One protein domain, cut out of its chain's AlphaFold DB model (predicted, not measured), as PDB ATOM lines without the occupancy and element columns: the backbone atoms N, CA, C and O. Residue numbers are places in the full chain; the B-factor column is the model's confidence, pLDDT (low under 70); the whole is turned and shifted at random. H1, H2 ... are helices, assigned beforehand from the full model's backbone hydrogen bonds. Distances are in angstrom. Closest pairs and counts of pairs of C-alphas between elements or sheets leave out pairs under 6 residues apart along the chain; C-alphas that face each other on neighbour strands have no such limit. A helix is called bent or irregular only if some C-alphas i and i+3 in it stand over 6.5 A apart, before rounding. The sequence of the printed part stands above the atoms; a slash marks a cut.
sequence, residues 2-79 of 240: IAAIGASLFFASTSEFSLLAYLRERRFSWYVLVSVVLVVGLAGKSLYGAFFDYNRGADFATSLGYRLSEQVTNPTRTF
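What this domain is: This is residues 2 to 79 of the 240 residues of an uncharacterized protein of Cytophagaceae bacterium (UniProt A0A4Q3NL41). A long bent helix, H3, makes the axis of an open rod; at one end its arm H3b and H4 form a helical hairpin, and at the other H1 and H2 fold back loosely. The printed part has 78 residues, with five named helices, H1 to H5, all helix, no named strand. It is extended: radius of gyration of the C-alphas 17.9 A, spans 54 by 24 by 19 A.

How they stand to each other: Start at H1, residues 2 to 12, then H2, residues 19 to 25. H3, residues 27 to 55, is one helix by its hydrogen bonds but bent: C-alphas 42 and 45 are 7.4 A apart, and arms H3a, 27 to 42, and H3b, 45 to 55, stand at a steep tilt of 61 degrees. H1 and H3a are close but not clearly touching; their closest C-alphas, Ile 2 and Val 37, are 7.7 A apart. H3b and H4, residues 60 to 73, touch as a hairpin, closest C-alphas Ala 50 and Ser 63 at 5.0 A. In H1, H2, H3a, H3b and H4 every O i to N i+4 pair is within hydrogen-bond range.

Where its parts are: Find C-alpha 2 at (-30.677, -28.893, 42.147). H3a runs 22.0 A; H4 runs 19.7 A to C-alpha 73 at (-39.824, -52.304, 49.855). H5 is residues 75 to 78.

The domain as a whole: The printed part has no cut. Residues 2 to 24 are among those under pLDDT 70.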
ATOM      1  N   ILE A   2     -29.968 -29.362  43.359       43.28
ATOM      2  CA  ILE A   2     -30.677 -28.893  42.147       43.28
ATOM      3  C   ILE A   2     -31.794 -27.881  42.449       43.28
ATOM      4  O   ILE A   2     -31.877 -26.861  41.775       43.28
ATOM      5  N   ALA A   3     -32.561 -28.079  43.527       41.16
ATOM      6  CA  ALA A   3     -33.480 -27.054  44.044       41.16
ATOM      7  C   ALA A   3     -32.744 -25.748  44.385       41.16
ATOM      8  O   ALA A   3     -33.256 -24.655  44.181       41.16
ATOM      9  N   ALA A   4     -31.496 -25.875  44.826       45.25
ATOM     10  CA  ALA A   4     -30.622 -24.753  45.087       45.25
ATOM     11  C   ALA A   4     -30.122 -24.063  43.822       45.25
ATOM     12  O   ALA A   4     -30.181 -22.847  43.774       45.25
ATOM     13  N   ILE A   5     -29.699 -24.794  42.786       51.06
ATOM     14  CA  ILE A   5     -29.376 -24.213  41.469       51.06
ATOM     15  C   ILE A   5     -30.603 -23.492  40.891       51.06
ATOM     16  O   ILE A   5     -30.487 -22.366  40.417       51.06
ATOM     17  N   GLY A   6     -31.790 -24.098  41.000       51.66
ATOM     18  CA  GLY A   6     -33.057 -23.488  40.591       51.66
ATOM     19  C   GLY A   6     -33.375 -22.205  41.363       51.66
ATOM     20  O   GLY A   6     -33.662 -21.181  40.750       51.66
ATOM     21  N   ALA A   7     -33.238 -22.222  42.692       49.62
ATOM     22  CA  ALA A   7     -33.405 -21.041  43.536       49.62
ATOM     23  C   ALA A   7     -32.341 -19.967  43.242       49.62
ATOM     24  O   ALA A   7     -32.664 -18.789  43.163       49.62
ATOM     25  N   SER A   8     -31.089 -20.365  42.995       49.22
ATOM     26  CA  SER A   8     -29.982 -19.469  42.623       49.22
ATOM     27  C   SER A   8     -30.294 -18.713  41.335       49.22
ATOM     28  O   SER A   8     -30.067 -17.512  41.257       49.22
ATOM     29  N   LEU A   9     -30.827 -19.417  40.331       50.56
ATOM     30  CA  LEU A   9     -31.241 -18.841  39.051       50.56
ATOM     31  C   LEU A   9     -32.477 -17.945  39.208       50.56
ATOM     32  O   LEU A   9     -32.534 -16.884  38.590       50.56
ATOM     33  N   PHE A  10     -33.422 -18.330  40.070       51.66
ATOM     34  CA  PHE A  10     -34.626 -17.555  40.384       51.66
ATOM     35  C   PHE A  10     -34.298 -16.232  41.095       51.66
ATOM     36  O   PHE A  10     -34.713 -15.168  40.650       51.66
ATOM     37  N   PHE A  11     -33.473 -16.263  42.145       50.41
ATOM     38  CA  PHE A  11     -33.011 -15.052  42.836       50.41
ATOM     39  C   PHE A  11     -32.000 -14.244  42.006       50.41
ATOM     40  O   PHE A  11     -31.739 -13.073  42.302       50.41
ATOM     41  N   ALA A  12     -31.425 -14.844  40.955       50.56
ATOM     42  CA  ALA A  12     -30.515 -14.157  40.054       50.56
ATOM     43  C   ALA A  12     -31.201 -13.285  38.988       50.56
ATOM     44  O   ALA A  12     -30.554 -12.372  38.458       50.56
ATOM     45  N   SER A  13     -32.485 -13.500  38.686       46.16
ATOM     46  CA  SER A  13     -33.189 -12.680  37.700       46.16
ATOM     47  C   SER A  13     -33.569 -11.326  38.302       46.16
ATOM     48  O   SER A  13     -34.499 -11.214  39.096       46.16
ATOM     49  N   THR A  14     -32.830 -10.280  37.937       46.22
ATOM     50  CA  THR A  14     -33.289  -8.894  38.081       46.22
ATOM     51  C   THR A  14     -34.453  -8.624  37.117       46.22
ATOM     52  O   THR A  14     -34.638  -9.358  36.147       46.22
ATOM     53  N   SER A  15     -35.217  -7.565  37.392       51.34
ATOM     54  CA  SER A  15     -36.545  -7.182  36.867       51.34
ATOM     55  C   SER A  15     -36.781  -7.149  35.344       51.34
ATOM     56  O   SER A  15     -37.891  -6.834  34.934       51.34
ATOM     57  N   GLU A  16     -35.804  -7.488  34.504       55.09
ATOM     58  CA  GLU A  16     -35.960  -7.553  33.040       55.09
ATOM     59  C   GLU A  16     -35.959  -8.984  32.482       55.09
ATOM     60  O   GLU A  16     -36.405  -9.216  31.361       55.09
ATOM     61  N   PHE A  17     -35.517  -9.976  33.261       52.47
ATOM     62  CA  PHE A  17     -35.551 -11.371  32.832       52.47
ATOM     63  C   PHE A  17     -36.804 -12.047  33.386       52.47
ATOM     64  O   PHE A  17     -36.824 -12.522  34.521       52.47
ATOM     65  N   SER A  18     -37.866 -12.107  32.578       59.84
ATOM     66  CA  SER A  18     -39.011 -12.961  32.892       59.84
ATOM     67  C   SER A  18     -38.567 -14.417  32.776       59.84
ATOM     68  O   SER A  18     -38.587 -15.009  31.696       59.84
ATOM     69  N   LEU A  19     -38.161 -15.003  33.907       53.09
ATOM     70  CA  LEU A  19     -37.860 -16.429  34.004       53.09
ATOM     71  C   LEU A  19     -39.021 -17.240  33.425       53.09
ATOM     72  O   LEU A  19     -38.786 -18.196  32.704       53.09
ATOM     73  N   LEU A  20     -40.268 -16.813  33.653       54.59
ATOM     74  CA  LEU A  20     -41.457 -17.429  33.068       54.59
ATOM     75  C   LEU A  20     -41.476 -17.367  31.536       54.59
ATOM     76  O   LEU A  20     -41.841 -18.366  30.929       54.59
ATOM     77  N   ALA A  21     -41.073 -16.260  30.902       62.12
ATOM     78  CA  ALA A  21     -40.982 -16.152  29.443       62.12
ATOM     79  C   ALA A  21     -39.851 -17.022  28.870       62.12
ATOM     80  O   ALA A  21     -40.078 -17.768  27.921       62.12
ATOM     81  N   TYR A  22     -38.677 -17.025  29.510       61.62
ATOM     82  CA  TYR A  22     -37.557 -17.891  29.124       61.62
ATOM     83  C   TYR A  22     -37.879 -19.385  29.319       61.62
ATOM     84  O   TYR A  22     -37.599 -20.222  28.459       61.62
ATOM     85  N   LEU A  23     -38.537 -19.726  30.433       55.34
ATOM     86  CA  LEU A  23     -39.086 -21.056  30.703       55.34
ATOM     87  C   LEU A  23     -40.146 -21.431  29.661       55.34
ATOM     88  O   LEU A  23     -40.236 -22.603  29.308       55.34
ATOM     89  N   ARG A  24     -40.928 -20.462  29.155       62.72
ATOM     90  CA  ARG A  24     -41.961 -20.660  28.124       62.72
ATOM     91  C   ARG A  24     -41.372 -21.015  26.762       62.72
ATOM     92  O   ARG A  24     -41.895 -21.916  26.113       62.72
ATOM     93  N   GLU A  25     -40.297 -20.347  26.355       70.06
ATOM     94  CA  GLU A  25     -39.596 -20.626  25.094       70.06
ATOM     95  C   GLU A  25     -38.818 -21.945  25.137       70.06
ATOM     96  O   GLU A  25     -38.747 -22.656  24.139       70.06
ATOM     97  N   ARG A  26     -38.270 -22.318  26.301       67.88
ATOM     98  CA  ARG A  26     -37.472 -23.545  26.470       67.88
ATOM     99  C   ARG A  26     -38.179 -24.651  27.252       67.88
ATOM    100  O   ARG A  26     -37.511 -25.481  27.871       67.88
ATOM    101  N   ARG A  27     -39.519 -24.694  27.205       70.94
ATOM    102  CA  ARG A  27     -40.363 -25.665  27.937       70.94
ATOM    103  C   ARG A  27     -39.848 -27.094  27.813       70.94
ATOM    104  O   ARG A  27     -39.662 -27.765  28.821       70.94
ATOM    105  N   PHE A  28     -39.550 -27.533  26.591       71.44
ATOM    106  CA  PHE A  28     -39.060 -28.887  26.338       71.44
ATOM    107  C   PHE A  28     -37.710 -29.161  27.014       71.44
ATOM    108  O   PHE A  28     -37.574 -30.150  27.727       71.44
ATOM    109  N   SER A  29     -36.732 -28.260  26.871       68.56
ATOM    110  CA  SER A  29     -35.422 -28.407  27.519       68.56
ATOM    111  C   SER A  29     -35.529 -28.455  29.043       68.56
ATOM    112  O   SER A  29     -34.780 -29.187  29.681       68.56
ATOM    113  N   TRP A  30     -36.477 -27.720  29.631       70.94
ATOM    114  CA  TRP A  30     -36.744 -27.777  31.064       70.94
ATOM    115  C   TRP A  30     -37.410 -29.075  31.497       70.94
ATOM    116  O   TRP A  30     -36.981 -29.643  32.496       70.94
ATOM    117  N   TYR A  31     -38.393 -29.585  30.754       74.62
ATOM    118  CA  TYR A  31     -38.966 -30.901  31.039       74.62
ATOM    119  C   TYR A  31     -37.911 -31.998  30.951       74.62
ATOM    120  O   TYR A  31     -37.845 -32.836  31.845       74.62
ATOM    121  N   VAL A  32     -37.044 -31.958  29.936       75.44
ATOM    122  CA  VAL A  32     -35.919 -32.892  29.810       75.44
ATOM    123  C   VAL A  32     -34.971 -32.742  30.996       75.44
ATOM    124  O   VAL A  32     -34.666 -33.738  31.643       75.44
ATOM    125  N   LEU A  33     -34.553 -31.520  31.341       77.06
ATOM    126  CA  LEU A  33     -33.657 -31.279  32.472       77.06
ATOM    127  C   LEU A  33     -34.266 -31.780  33.784       77.06
ATOM    128  O   LEU A  33     -33.614 -32.529  34.498       77.06
ATOM    129  N   VAL A  34     -35.511 -31.410  34.091       78.75
ATOM    130  CA  VAL A  34     -36.224 -31.847  35.299       78.75
ATOM    131  C   VAL A  34     -36.383 -33.363  35.314       78.75
ATOM    132  O   VAL A  34     -36.158 -33.974  36.350       78.75
ATOM    133  N   SER A  35     -36.703 -33.987  34.180       76.81
ATOM    134  CA  SER A  35     -36.839 -35.445  34.094       76.81
ATOM    135  C   SER A  35     -35.503 -36.143  34.322       76.81
ATOM    136  O   SER A  35     -35.432 -37.051  35.140       76.81
ATOM    137  N   VAL A  36     -34.424 -35.684  33.680       77.75
ATOM    138  CA  VAL A  36     -33.064 -36.200  33.908       77.75
ATOM    139  C   VAL A  36     -32.673 -36.026  35.371       77.75
ATOM    140  O   VAL A  36     -32.173 -36.954  35.991       77.75
ATOM    141  N   VAL A  37     -32.955 -34.863  35.950       75.88
ATOM    142  CA  VAL A  37     -32.716 -34.563  37.364       75.88
ATOM    143  C   VAL A  37     -33.493 -35.499  38.282       75.88
ATOM    144  O   VAL A  37     -32.928 -35.975  39.261       75.88
ATOM    145  N   LEU A  38     -34.766 -35.762  37.994       76.94
ATOM    146  CA  LEU A  38     -35.597 -36.663  38.785       76.94
ATOM    147  C   LEU A  38     -35.098 -38.100  38.660       76.94
ATOM    148  O   LEU A  38     -34.938 -38.768  39.674       76.94
ATOM    149  N   VAL A  39     -34.770 -38.554  37.451       79.12
ATOM    150  CA  VAL A  39     -34.209 -39.890  37.216       79.12
ATOM    151  C   VAL A  39     -32.876 -40.049  37.948       79.12
ATOM    152  O   VAL A  39     -32.701 -41.004  38.698       79.12
ATOM    153  N   VAL A  40     -31.956 -39.092  37.818       79.69
ATOM    154  CA  VAL A  40     -30.666 -39.110  38.528       79.69
ATOM    155  C   VAL A  40     -30.864 -38.980  40.042       79.69
ATOM    156  O   VAL A  40     -30.173 -39.640  40.810       79.69
ATOM    157  N   GLY A  41     -31.814 -38.169  40.500       74.38
ATOM    158  CA  GLY A  41     -32.093 -37.974  41.922       74.38
ATOM    159  C   GLY A  41     -32.707 -39.204  42.593       74.38
ATOM    160  O   GLY A  41     -32.313 -39.547  43.704       74.38
ATOM    161  N   LEU A  42     -33.644 -39.875  41.918       79.81
ATOM    162  CA  LEU A  42     -34.367 -41.036  42.441       79.81
ATOM    163  C   LEU A  42     -33.574 -42.337  42.251       79.81
ATOM    164  O   LEU A  42     -33.415 -43.114  43.193       79.81
ATOM    165  N   ALA A  43     -33.037 -42.556  41.048       83.38
ATOM    166  CA  ALA A  43     -32.382 -43.805  40.667       83.38
ATOM    167  C   ALA A  43     -30.850 -43.722  40.651       83.38
ATOM    168  O   ALA A  43     -30.193 -44.757  40.583       83.38
ATOM    169  N   GLY A  44     -30.244 -42.534  40.740       84.94
ATOM    170  CA  GLY A  44     -28.792 -42.373  40.593       84.94
ATOM    171  C   GLY A  44     -27.976 -43.149  41.622       84.94
ATOM    172  O   GLY A  44     -26.960 -43.738  41.265       84.94
ATOM    173  N   LYS A  45     -28.435 -43.229  42.881       82.25
ATOM    174  CA  LYS A  45     -27.765 -44.045  43.912       82.25
ATOM    175  C   LYS A  45     -27.840 -45.540  43.586       82.25
ATOM    176  O   LYS A  45     -26.845 -46.240  43.743       82.25
ATOM    177  N   SER A  46     -28.987 -46.008  43.097       89.25
ATOM    178  CA  SER A  46     -29.196 -47.400  42.683       89.25
ATOM    179  C   SER A  46     -28.365 -47.749  41.449       89.25
ATOM    180  O   SER A  46     -27.716 -48.788  41.438       89.25
ATOM    181  N   LEU A  47     -28.301 -46.848  40.463       89.56
ATOM    182  CA  LEU A  47     -27.461 -46.977  39.268       89.56
ATOM    183  C   LEU A  47     -25.972 -47.012  39.622       89.56
ATOM    184  O   LEU A  47     -25.254 -47.897  39.166       89.56
ATOM    185  N   TYR A  48     -25.514 -46.083  40.462       86.88
ATOM    186  CA  TYR A  48     -24.125 -46.042  40.916       86.88
ATOM    187  C   TYR A  48     -23.753 -47.292  41.721       86.88
ATOM    188  O   TYR A  48     -22.712 -47.896  41.479       86.88
ATOM    189  N   GLY A  49     -24.623 -47.712  42.645       88.69
ATOM    190  CA  GLY A  49     -24.435 -48.939  43.415       88.69
ATOM    191  C   GLY A  49     -24.367 -50.177  42.519       88.69
ATOM    192  O   GLY A  49     -23.444 -50.968  42.659       88.69
ATOM    193  N   ALA A  50     -25.280 -50.303  41.553       92.38
ATOM    194  CA  ALA A  50     -25.290 -51.416  40.604       92.38
ATOM    195  C   ALA A  50     -24.039 -51.434  39.715       92.38
ATOM    196  O   ALA A  50     -23.484 -52.497  39.454       92.38
ATOM    197  N   PHE A  51     -23.554 -50.265  39.284       93.50
ATOM    198  CA  PHE A  51     -22.301 -50.156  38.535       93.50
ATOM    199  C   PHE A  51     -21.102 -50.621  39.370       93.50
ATOM    200  O   PHE A  51     -20.196 -51.284  38.871       93.50
ATOM    201  N   PHE A  52     -21.095 -50.294  40.658       90.50
ATOM    202  CA  PHE A  52     -20.043 -50.725  41.564       90.50
ATOM    203  C   PHE A  52     -20.087 -52.232  41.848       90.50
ATOM    204  O   PHE A  52     -19.037 -52.873  41.854       90.50
ATOM    205  N   ASP A  53     -21.279 -52.809  42.019       91.81
ATOM    206  CA  ASP A  53     -21.457 -54.260  42.149       91.81
ATOM    207  C   ASP A  53     -21.014 -54.983  40.869       91.81
ATOM    208  O   ASP A  53     -20.327 -56.002  40.935       91.81
ATOM    209  N   TYR A  54     -21.322 -54.408  39.702       94.12
ATOM    210  CA  TYR A  54     -20.865 -54.908  38.407       94.12
ATOM    211  C   TYR A  54     -19.338 -54.957  38.305       94.12
ATOM    212  O   TYR A  54     -18.770 -55.984  37.940       94.12
ATOM    213  N   ASN A  55     -18.648 -53.900  38.742       92.75
ATOM    214  CA  ASN A  55     -17.182 -53.887  38.797       92.75
ATOM    215  C   ASN A  55     -16.595 -54.911  39.787       92.75
ATOM    216  O   ASN A  55     -15.397 -55.182  39.747       92.75
ATOM    217  N   ARG A  56     -17.418 -55.481  40.677       91.56
ATOM    218  CA  ARG A  56     -17.056 -56.572  41.597       91.56
ATOM    219  C   ARG A  56     -17.482 -57.954  41.087       91.56
ATOM    220  O   ARG A  56     -17.354 -58.928  41.823       91.56
ATOM    221  N   GLY A  57     -17.963 -58.046  39.846       94.06
ATOM    222  CA  GLY A  57     -18.336 -59.297  39.184       94.06
ATOM    223  C   GLY A  57     -19.817 -59.671  39.283       94.06
ATOM    224  O   GLY A  57     -20.178 -60.764  38.856       94.06
ATOM    225  N   ALA A  58     -20.680 -58.807  39.828       94.75
ATOM    226  CA  ALA A  58     -22.124 -59.039  39.815       94.75
ATOM    227  C   ALA A  58     -22.746 -58.701  38.447       94.75
ATOM    228  O   ALA A  58     -22.213 -57.898  37.683       94.75
ATOM    229  N   ASP A  59     -23.918 -59.260  38.140       97.12
ATOM    230  CA  ASP A  59     -24.693 -58.823  36.976       97.12
ATOM    231  C   ASP A  59     -25.332 -57.446  37.233       97.12
ATOM    232  O   ASP A  59     -25.979 -57.223  38.265       97.12
ATOM    233  N   PHE A  60     -25.168 -56.514  36.290       95.62
ATOM    234  CA  PHE A  60     -25.641 -55.136  36.447       95.62
ATOM    235  C   PHE A  60     -27.169 -55.057  36.507       95.62
ATOM    236  O   PHE A  60     -27.709 -54.355  37.362       95.62
ATOM    237  N   ALA A  61     -27.873 -55.774  35.623       96.44
ATOM    238  CA  ALA A  61     -29.332 -55.712  35.538       96.44
ATOM    239  C   ALA A  61     -29.985 -56.264  36.813       96.44
ATOM    240  O   ALA A  61     -30.882 -55.636  37.378       96.44
ATOM    241  N   THR A  62     -29.470 -57.386  37.313       94.88
ATOM    242  CA  THR A  62     -29.901 -58.006  38.570       94.88
ATOM    243  C   THR A  62     -29.614 -57.098  39.765       94.88
ATOM    244  O   THR A  62     -30.496 -56.870  40.593       94.88
ATOM    245  N   SER A  63     -28.416 -56.504  39.830       94.50
ATOM    246  CA  SER A  63     -28.032 -55.582  40.911       94.50
ATOM    247  C   SER A  63     -28.896 -54.318  40.918       94.50
ATOM    248  O   SER A  63     -29.340 -53.861  41.974       94.50
ATOM    249  N   LEU A  64     -29.187 -53.763  39.739       94.38
ATOM    250  CA  LEU A  64     -30.065 -52.606  39.598       94.38
ATOM    251  C   LEU A  64     -31.504 -52.945  40.003       94.38
ATOM    252  O   LEU A  64     -32.107 -52.191  40.768       94.38
ATOM    253  N   GLY A  65     -32.034 -54.080  39.539       93.75
ATOM    254  CA  GLY A  65     -33.369 -54.560  39.898       93.75
ATOM    255  C   GLY A  65     -33.525 -54.758  41.405       93.75
ATOM    256  O   GLY A  65     -34.479 -54.248  41.996       93.75
ATOM    257  N   TYR A  66     -32.541 -55.398  42.045       91.69
ATOM    258  CA  TYR A  66     -32.500 -55.560  43.498       91.69
ATOM    259  C   TYR A  66     -32.526 -54.205  44.218       91.69
ATOM    260  O   TYR A  66     -33.414 -53.965  45.034       91.69
ATOM    261  N   ARG A  67     -31.628 -53.276  43.870       89.62
ATOM    262  CA  ARG A  67     -31.527 -51.961  44.533       89.62
ATOM    263  C   ARG A  67     -32.777 -51.097  44.350       89.62
ATOM    264  O   ARG A  67     -33.197 -50.425  45.290       89.62
ATOM    265  N   LEU A  68     -33.392 -51.120  43.165       89.62
ATOM    266  CA  LEU A  68     -34.664 -50.432  42.920       89.62
ATOM    267  C   LEU A  68     -35.803 -51.064  43.732       89.62
ATOM    268  O   LEU A  68     -36.602 -50.342  44.325       89.62
ATOM    269  N   SER A  69     -35.856 -52.396  43.817       89.06
ATOM    270  CA  SER A  69     -36.849 -53.088  44.646       89.06
ATOM    271  C   SER A  69     -36.661 -52.802  46.141       89.06
ATOM    272  O   SER A  69     -37.641 -52.608  46.859       89.06
ATOM    273  N   GLU A  70     -35.416 -52.691  46.612       85.06
ATOM    274  CA  GLU A  70     -35.082 -52.363  47.999       85.06
ATOM    275  C   GLU A  70     -35.519 -50.937  48.364       85.06
ATOM    276  O   GLU A  70     -36.053 -50.717  49.450       85.06
ATOM    277  N   GLN A  71     -35.379 -49.973  47.444       82.31
ATOM    278  CA  GLN A  71     -35.897 -48.611  47.637       82.31
ATOM    279  C   GLN A  71     -37.417 -48.579  47.843       82.31
ATOM    280  O   GLN A  71     -37.904 -47.791  48.650       82.31
ATOM    281  N   VAL A  72     -38.164 -49.430  47.132       83.12
ATOM    282  CA  VAL A  72     -39.633 -49.494  47.233       83.12
ATOM    283  C   VAL A  72     -40.077 -50.270  48.473       83.12
ATOM    284  O   VAL A  72     -41.005 -49.853  49.160       83.12
ATOM    285  N   THR A  73     -39.423 -51.392  48.770       84.88
ATOM    286  CA  THR A  73     -39.824 -52.304  49.855       84.88
ATOM    287  C   THR A  73     -39.330 -51.863  51.229       84.88
ATOM    288  O   THR A  73     -40.005 -52.103  52.224       84.88
ATOM    289  N   ASN A  74     -38.180 -51.187  51.300       79.50
ATOM    290  CA  ASN A  74     -37.595 -50.677  52.536       79.50
ATOM    291  C   ASN A  74     -37.170 -49.205  52.384       79.50
ATOM    292  O   ASN A  74     -35.982 -48.871  52.504       79.50
ATOM    293  N   PRO A  75     -38.129 -48.286  52.168       70.44
ATOM    294  CA  PRO A  75     -37.822 -46.874  51.974       70.44
ATOM    295  C   PRO A  75     -37.113 -46.285  53.196       70.44
ATOM    296  O   PRO A  75     -36.203 -45.485  53.048       70.44
ATOM    297  N   THR A  76     -37.429 -46.735  54.412       68.38
ATOM    298  CA  THR A  76     -36.781 -46.258  55.645       68.38
ATOM    299  C   THR A  76     -35.307 -46.655  55.751       68.38
ATOM    300  O   THR A  76     -34.503 -45.871  56.247       68.38
ATOM    301  N   ARG A  77     -34.916 -47.835  55.242       65.88
ATOM    302  CA  ARG A  77     -33.506 -48.273  55.198       65.88
ATOM    303  C   ARG A  77     -32.719 -47.623  54.067       65.88
ATOM    304  O   ARG A  77     -31.494 -47.596  54.118       65.88
ATOM    305  N   THR A  78     -33.386 -47.100  53.050       66.62
ATOM    306  CA  THR A  78     -32.723 -46.423  51.928       66.62
ATOM    307  C   THR A  78     -32.768 -44.898  52.060       66.62
ATOM    308  O   THR A  78     -31.946 -44.205  51.450       66.62
ATOM    309  N   PHE A  79     -33.656 -44.372  52.913       71.19
ATOM    310  CA  PHE A  79     -33.808 -42.952  53.200       71.19
ATOM    311  C   PHE A  79     -32.732 -42.461  54.166       71.19
ATOM    312  O   PHE A  79     -32.826 -42.560  55.386       71.19
TER     313      PHE A  79